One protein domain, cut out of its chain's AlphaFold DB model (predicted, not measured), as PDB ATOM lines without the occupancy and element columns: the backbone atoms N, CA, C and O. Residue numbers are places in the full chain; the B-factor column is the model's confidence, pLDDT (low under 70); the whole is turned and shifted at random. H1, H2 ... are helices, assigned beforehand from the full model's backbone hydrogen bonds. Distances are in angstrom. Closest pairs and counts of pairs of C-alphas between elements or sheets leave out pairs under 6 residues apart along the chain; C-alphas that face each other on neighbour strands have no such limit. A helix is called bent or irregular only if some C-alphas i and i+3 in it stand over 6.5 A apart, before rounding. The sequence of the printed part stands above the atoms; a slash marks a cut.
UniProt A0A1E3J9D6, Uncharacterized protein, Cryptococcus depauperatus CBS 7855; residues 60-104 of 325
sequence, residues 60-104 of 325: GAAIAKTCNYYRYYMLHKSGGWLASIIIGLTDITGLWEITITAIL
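Overview. This is residues 60 to 104 of the 325 residues of an uncharacterized protein of Cryptococcus depauperatus CBS 7855 (UniProt A0A1E3J9D6). A long helix, H1, and a second helix, H2, form a helical hairpin that opens like a V, joined at its narrow end by Gly 79. The short third helix, H3, folds back from the far end of H2 and packs crosswise on one side of it. The printed part has 45 residues with three named helices, H1, H2 and H3 in that order, and no named strand; the class is all helix. The whole is compact, with a radius of gyration of the C-alphas of 9.8 A, and spans 28 by 22 by 16 A.

Arrangement. H1, residues 60 to 78, and H2, residues 80 to 93, are a hairpin of two helices that touch and run opposite ways at a shallow tilt of 32 degrees. Their closest C-alphas are those of Leu 75 and Ala 83, 5.3 A apart. H1 touches H2 with residues 71 to 76 alone, and H2 touches H1 with residues 83 to 87 alone. H3, residues 97 to 104, touches H2 and is about perpendicular to it, at 75 degrees. The closest C-alphas of these two are those of Thr 90 and Glu 97, 5.8 A apart, and H2 touches H3 with residues 86 to 90 alone. H1 and H3 only just touch, with 3 pairs of C-alphas within 8 A; the closest are those of Cys 67 and Glu 97, 7.2 A apart. H1 touches H3 with residues 67 to 71 alone, and the two run the same way at a steep tilt of 63 degrees. The helix packing is mostly crossed, but only just: 1 of the 3 touching pairs is at a shallow tilt. Every O i to N i+4 pair is within hydrogen-bond range in H2 and H3; in H1 it is 12 of 15.

Along the chain. H1 begins at C-alpha 60, at (-9.821, -28.363, -1.512), and measures 25.3 A from first to last C-alpha. It has a kink of 25 degrees near residue 71. H1 is neither bent nor irregular, but only just: C-alphas 73 and 76 are 6.3 A apart. H2 begins with C-alpha 80 at (-23.744, -5.369, -6.999) and measures 20.2 A. H3 measures 10.6 A and ends with C-alpha 104 at (-12.189, -9.755, -15.743).

Size, cuts and confidence. The two C-alphas farthest apart are those of Gly 60 and Trp 81, at 28.1 A. The printed part has no cut, and both links are tight, with 1 residue between H1 and H2 and 3 between H2 and H3. The mean pLDDT of the printed part is 70.6; 21 residues are under 70, namely 60 to 64, 67 to 68 and 70 to 83.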
ATOM      1  N   GLY A  60      -8.682 -28.656  -0.627       63.69
ATOM      2  CA  GLY A  60      -9.821 -28.363  -1.512       63.69
ATOM      3  C   GLY A  60     -11.097 -27.973  -0.750       63.69
ATOM      4  O   GLY A  60     -11.756 -27.002  -1.108       63.69
ATOM      5  N   ALA A  61     -11.400 -28.666   0.352       65.19
ATOM      6  CA  ALA A  61     -12.560 -28.364   1.193       65.19
ATOM      7  C   ALA A  61     -12.422 -27.030   1.953       65.19
ATOM      8  O   ALA A  61     -13.406 -26.309   2.118       65.19
ATOM      9  N   ALA A  62     -11.209 -26.683   2.394       69.50
ATOM     10  CA  ALA A  62     -10.925 -25.391   3.014       69.50
ATOM     11  C   ALA A  62     -11.078 -24.244   2.008       69.50
ATOM     12  O   ALA A  62     -11.777 -23.280   2.298       69.50
ATOM     13  N   ILE A  63     -10.513 -24.390   0.804       66.44
ATOM     14  CA  ILE A  63     -10.629 -23.374  -0.250       66.44
ATOM     15  C   ILE A  63     -12.111 -23.230  -0.655       66.44
ATOM     16  O   ILE A  63     -12.596 -22.112  -0.777       66.44
ATOM     17  N   ALA A  64     -12.883 -24.325  -0.732       67.69
ATOM     18  CA  ALA A  64     -14.312 -24.270  -1.060       67.69
ATOM     19  C   ALA A  64     -15.139 -23.541   0.014       67.69
ATOM     20  O   ALA A  64     -16.041 -22.773  -0.318       67.69
ATOM     21  N   LYS A  65     -14.805 -23.718   1.302       72.75
ATOM     22  CA  LYS A  65     -15.402 -22.928   2.391       72.75
ATOM     23  C   LYS A  65     -15.061 -21.445   2.269       72.75
ATOM     24  O   LYS A  65     -15.952 -20.617   2.428       72.75
ATOM     25  N   THR A  66     -13.810 -21.108   1.956       70.88
ATOM     26  CA  THR A  66     -13.387 -19.718   1.731       70.88
ATOM     27  C   THR A  66     -14.107 -19.098   0.532       70.88
ATOM     28  O   THR A  66     -14.533 -17.951   0.613       70.88
ATOM     29  N   CYS A  67     -14.323 -19.859  -0.543       63.78
ATOM     30  CA  CYS A  67     -15.061 -19.390  -1.717       63.78
ATOM     31  C   CYS A  67     -16.533 -19.137  -1.406       63.78
ATOM     32  O   CYS A  67     -17.080 -18.105  -1.775       63.78
ATOM     33  N   ASN A  68     -17.162 -20.041  -0.655       67.38
ATOM     34  CA  ASN A  68     -18.558 -19.877  -0.263       67.38
ATOM     35  C   ASN A  68     -18.733 -18.686   0.697       67.38
ATOM     36  O   ASN A  68     -19.677 -17.912   0.569       67.38
ATOM     37  N   TYR A  69     -17.766 -18.476   1.598       70.69
ATOM     38  CA  TYR A  69     -17.707 -17.282   2.440       70.69
ATOM     39  C   TYR A  69     -17.553 -16.001   1.607       70.69
ATOM     40  O   TYR A  69     -18.295 -15.044   1.815       70.69
ATOM     41  N   TYR A  70     -16.652 -15.993   0.623       65.56
ATOM     42  CA  TYR A  70     -16.460 -14.869  -0.295       65.56
ATOM     43  C   TYR A  70     -17.727 -14.577  -1.118       65.56
ATOM     44  O   TYR A  70     -18.147 -13.426  -1.218       65.56
ATOM     45  N   ARG A  71     -18.407 -15.619  -1.611       67.00
ATOM     46  CA  ARG A  71     -19.678 -15.520  -2.342       67.00
ATOM     47  C   ARG A  71     -20.781 -14.881  -1.491       67.00
ATOM     48  O   ARG A  71     -21.426 -13.938  -1.944       67.00
ATOM     49  N   TYR A  72     -20.970 -15.348  -0.254       62.53
ATOM     50  CA  TYR A  72     -22.063 -14.899   0.618       62.53
ATOM     51  C   TYR A  72     -21.811 -13.556   1.311       62.53
ATOM     52  O   TYR A  72     -22.718 -12.730   1.405       62.53
ATOM     53  N   TYR A  73     -20.604 -13.335   1.836       63.31
ATOM     54  CA  TYR A  73     -20.317 -12.171   2.679       63.31
ATOM     55  C   TYR A  73     -19.716 -10.997   1.915       63.31
ATOM     56  O   TYR A  73     -19.977  -9.859   2.292       63.31
ATOM     57  N   MET A  74     -18.933 -11.254   0.864       62.31
ATOM     58  CA  MET A  74     -18.281 -10.200   0.084       62.31
ATOM     59  C   MET A  74     -19.048  -9.922  -1.206       62.31
ATOM     60  O   MET A  74     -19.570  -8.822  -1.362       62.31
ATOM     61  N   LEU A  75     -19.218 -10.903  -2.098       63.31
ATOM     62  CA  LEU A  75     -19.853 -10.653  -3.398       63.31
ATOM     63  C   LEU A  75     -21.323 -10.266  -3.272       63.31
ATOM     64  O   LEU A  75     -21.723  -9.236  -3.802       63.31
ATOM     65  N   HIS A  76     -22.122 -11.051  -2.552       61.34
ATOM     66  CA  HIS A  76     -23.560 -10.800  -2.485       61.34
ATOM     67  C   HIS A  76     -23.913  -9.500  -1.738       61.34
ATOM     68  O   HIS A  76     -24.932  -8.883  -2.024       61.34
ATOM     69  N   LYS A  77     -23.083  -9.064  -0.779       58.84
ATOM     70  CA  LYS A  77     -23.320  -7.816  -0.031       58.84
ATOM     71  C   LYS A  77     -22.716  -6.571  -0.677       58.84
ATOM     72  O   LYS A  77     -23.264  -5.489  -0.485       58.84
ATOM     73  N   SER A  78     -21.588  -6.695  -1.379       58.66
ATOM     74  CA  SER A  78     -20.818  -5.531  -1.855       58.66
ATOM     75  C   SER A  78     -20.595  -5.477  -3.364       58.66
ATOM     76  O   SER A  78     -20.223  -4.429  -3.875       58.66
ATOM     77  N   GLY A  79     -20.828  -6.568  -4.096       57.91
ATOM     78  CA  GLY A  79     -20.435  -6.658  -5.502       57.91
ATOM     79  C   GLY A  79     -21.507  -6.270  -6.523       57.91
ATOM     80  O   GLY A  79     -21.205  -6.256  -7.714       57.91
ATOM     81  N   GLY A  80     -22.735  -5.950  -6.105       69.69
ATOM     82  CA  GLY A  80     -23.744  -5.369  -6.999       69.69
ATOM     83  C   GLY A  80     -24.034  -6.198  -8.260       69.69
ATOM     84  O   GLY A  80     -24.094  -7.428  -8.208       69.69
ATOM     85  N   TRP A  81     -24.179  -5.539  -9.419       69.25
ATOM     86  CA  TRP A  81     -24.419  -6.227 -10.704       69.25
ATOM     87  C   TRP A  81     -23.218  -7.070 -11.155       69.25
ATOM     88  O   TRP A  81     -23.393  -8.127 -11.765       69.25
ATOM     89  N   LEU A  82     -21.999  -6.639 -10.814       68.44
ATOM     90  CA  LEU A  82     -20.777  -7.359 -11.155       68.44
ATOM     91  C   LEU A  82     -20.710  -8.700 -10.413       68.44
ATOM     92  O   LEU A  82     -20.336  -9.710 -11.004       68.44
ATOM     93  N   ALA A  83     -21.148  -8.749  -9.151       68.06
ATOM     94  CA  ALA A  83     -21.282 -10.005  -8.417       68.06
ATOM     95  C   ALA A  83     -22.313 -10.936  -9.052       68.06
ATOM     96  O   ALA A  83     -22.036 -12.127  -9.156       68.06
ATOM     97  N   SER A  84     -23.455 -10.424  -9.521       70.94
ATOM     98  CA  SER A  84     -24.452 -11.237 -10.232       70.94
ATOM     99  C   SER A  84     -23.873 -11.876 -11.496       70.94
ATOM    100  O   SER A  84     -24.118 -13.052 -11.765       70.94
ATOM    101  N   ILE A  85     -23.040 -11.138 -12.235       75.56
ATOM    102  CA  ILE A  85     -22.334 -11.655 -13.413       75.56
ATOM    103  C   ILE A  85     -21.273 -12.684 -13.026       75.56
ATOM    104  O   ILE A  85     -21.222 -13.752 -13.631       75.56
ATOM    105  N   ILE A  86     -20.451 -12.409 -12.009       78.25
ATOM    106  CA  ILE A  86     -19.411 -13.343 -11.553       78.25
ATOM    107  C   ILE A  86     -20.045 -14.639 -11.038       78.25
ATOM    108  O   ILE A  86     -19.566 -15.722 -11.368       78.25
ATOM    109  N   ILE A  87     -21.140 -14.546 -10.280       76.19
ATOM    110  CA  ILE A  87     -21.898 -15.698  -9.785       76.19
ATOM    111  C   ILE A  87     -22.472 -16.504 -10.959       76.19
ATOM    112  O   ILE A  87     -22.253 -17.712 -11.020       76.19
ATOM    113  N   GLY A  88     -23.117 -15.851 -11.931       77.62
ATOM    114  CA  GLY A  88     -23.653 -16.527 -13.117       77.62
ATOM    115  C   GLY A  88     -22.570 -17.190 -13.977       77.62
ATOM    116  O   GLY A  88     -22.720 -18.337 -14.395       77.62
ATOM    117  N   LEU A  89     -21.440 -16.513 -14.191       76.19
ATOM    118  CA  LEU A  89     -20.287 -17.061 -14.912       76.19
ATOM    119  C   LEU A  89     -19.672 -18.253 -14.179       76.19
ATOM    120  O   LEU A  89     -19.310 -19.237 -14.823       76.19
ATOM    121  N   THR A  90     -19.579 -18.191 -12.852       83.12
ATOM    122  CA  THR A  90     -19.101 -19.303 -12.015       83.12
ATOM    123  C   THR A  90     -20.036 -20.502 -12.140       83.12
ATOM    124  O   THR A  90     -19.574 -21.626 -12.334       83.12
ATOM    125  N   ASP A  91     -21.348 -20.273 -12.123       79.69
ATOM    126  CA  ASP A  91     -22.341 -21.343 -12.216       79.69
ATOM    127  C   ASP A  91     -22.345 -22.023 -13.604       79.69
ATOM    128  O   ASP A  91     -22.582 -23.230 -13.693       79.69
ATOM    129  N   ILE A  92     -22.028 -21.287 -14.680       83.25
ATOM    130  CA  ILE A  92     -21.938 -21.822 -16.053       83.25
ATOM    131  C   ILE A  92     -20.601 -22.530 -16.307       83.25
ATOM    132  O   ILE A  92     -20.568 -23.618 -16.879       83.25
ATOM    133  N   THR A  93     -19.488 -21.909 -15.914       80.19
ATOM    134  CA  THR A  93     -18.138 -22.402 -16.240       80.19
ATOM    135  C   THR A  93     -17.610 -23.416 -15.228       80.19
ATOM    136  O   THR A  93     -16.695 -24.175 -15.540       80.19
ATOM    137  N   GLY A  94     -18.159 -23.436 -14.009       72.44
ATOM    138  CA  GLY A  94     -17.629 -24.212 -12.887       72.44
ATOM    139  C   GLY A  94     -16.253 -23.739 -12.407       72.44
ATOM    140  O   GLY A  94     -15.621 -24.420 -11.596       72.44
ATOM    141  N   LEU A  95     -15.765 -22.602 -12.917       80.44
ATOM    142  CA  LEU A  95     -14.535 -21.969 -12.465       80.44
ATOM    143  C   LEU A  95     -14.785 -21.214 -11.166       80.44
ATOM    144  O   LEU A  95     -15.893 -20.788 -10.874       80.44
ATOM    145  N   TRP A  96     -13.725 -21.043 -10.389       75.12
ATOM    146  CA  TRP A  96     -13.797 -20.378  -9.097       75.12
ATOM    147  C   TRP A  96     -14.013 -18.875  -9.268       75.12
ATOM    148  O   TRP A  96     -13.369 -18.257 -10.119       75.12
ATOM    149  N   GLU A  97     -14.822 -18.274  -8.392       72.38
ATOM    150  CA  GLU A  97     -15.189 -16.855  -8.439       72.38
ATOM    151  C   GLU A  97     -13.939 -15.955  -8.512       72.38
ATOM    152  O   GLU A  97     -13.871 -15.057  -9.346       72.38
ATOM    153  N   ILE A  98     -12.897 -16.259  -7.724       71.69
ATOM    154  CA  ILE A  98     -11.612 -15.527  -7.709       71.69
ATOM    155  C   ILE A  98     -10.913 -15.562  -9.077       71.69
ATOM    156  O   ILE A  98     -10.315 -14.575  -9.498       71.69
ATOM    157  N   THR A  99     -10.983 -16.694  -9.781       75.31
ATOM    158  CA  THR A  99     -10.337 -16.852 -11.095       75.31
ATOM    159  C   THR A  99     -11.054 -16.014 -12.144       75.31
ATOM    160  O   THR A  99     -10.412 -15.328 -12.934       75.31
ATOM    161  N   ILE A 100     -12.387 -16.006 -12.112       75.19
ATOM    162  CA  ILE A 100     -13.203 -15.199 -13.023       75.19
ATOM    163  C   ILE A 100     -12.998 -13.709 -12.744       75.19
ATOM    164  O   ILE A 100     -12.803 -12.937 -13.679       75.19
ATOM    165  N   THR A 101     -12.950 -13.301 -11.472       73.69
ATOM    166  CA  THR A 101     -12.625 -11.916 -11.099       73.69
ATOM    167  C   THR A 101     -11.242 -11.503 -11.611       73.69
ATOM    168  O   THR A 101     -11.103 -10.411 -12.155       73.69
ATOM    169  N   ALA A 102     -10.229 -12.369 -11.504       72.06
ATOM    170  CA  ALA A 102      -8.889 -12.079 -12.011       72.06
ATOM    171  C   ALA A 102      -8.854 -11.928 -13.543       72.06
ATOM    172  O   ALA A 102      -8.212 -11.015 -14.054       72.06
ATOM    173  N   ILE A 103      -9.578 -12.776 -14.279       74.56
ATOM    174  CA  ILE A 103      -9.683 -12.674 -15.744       74.56
ATOM    175  C   ILE A 103     -10.370 -11.363 -16.144       74.56
ATOM    176  O   ILE A 103      -9.861 -10.644 -17.002       74.56
ATOM    177  N   LEU A 104     -11.485 -11.016 -15.493       76.69
ATOM    178  CA  LEU A 104     -12.189  -9.755 -15.743       76.69
ATOM    179  C   LEU A 104     -11.318  -8.539 -15.420       76.69
ATOM    180  O   LEU A 104     -11.334  -7.569 -16.172       76.69
TER     181      LEU A 104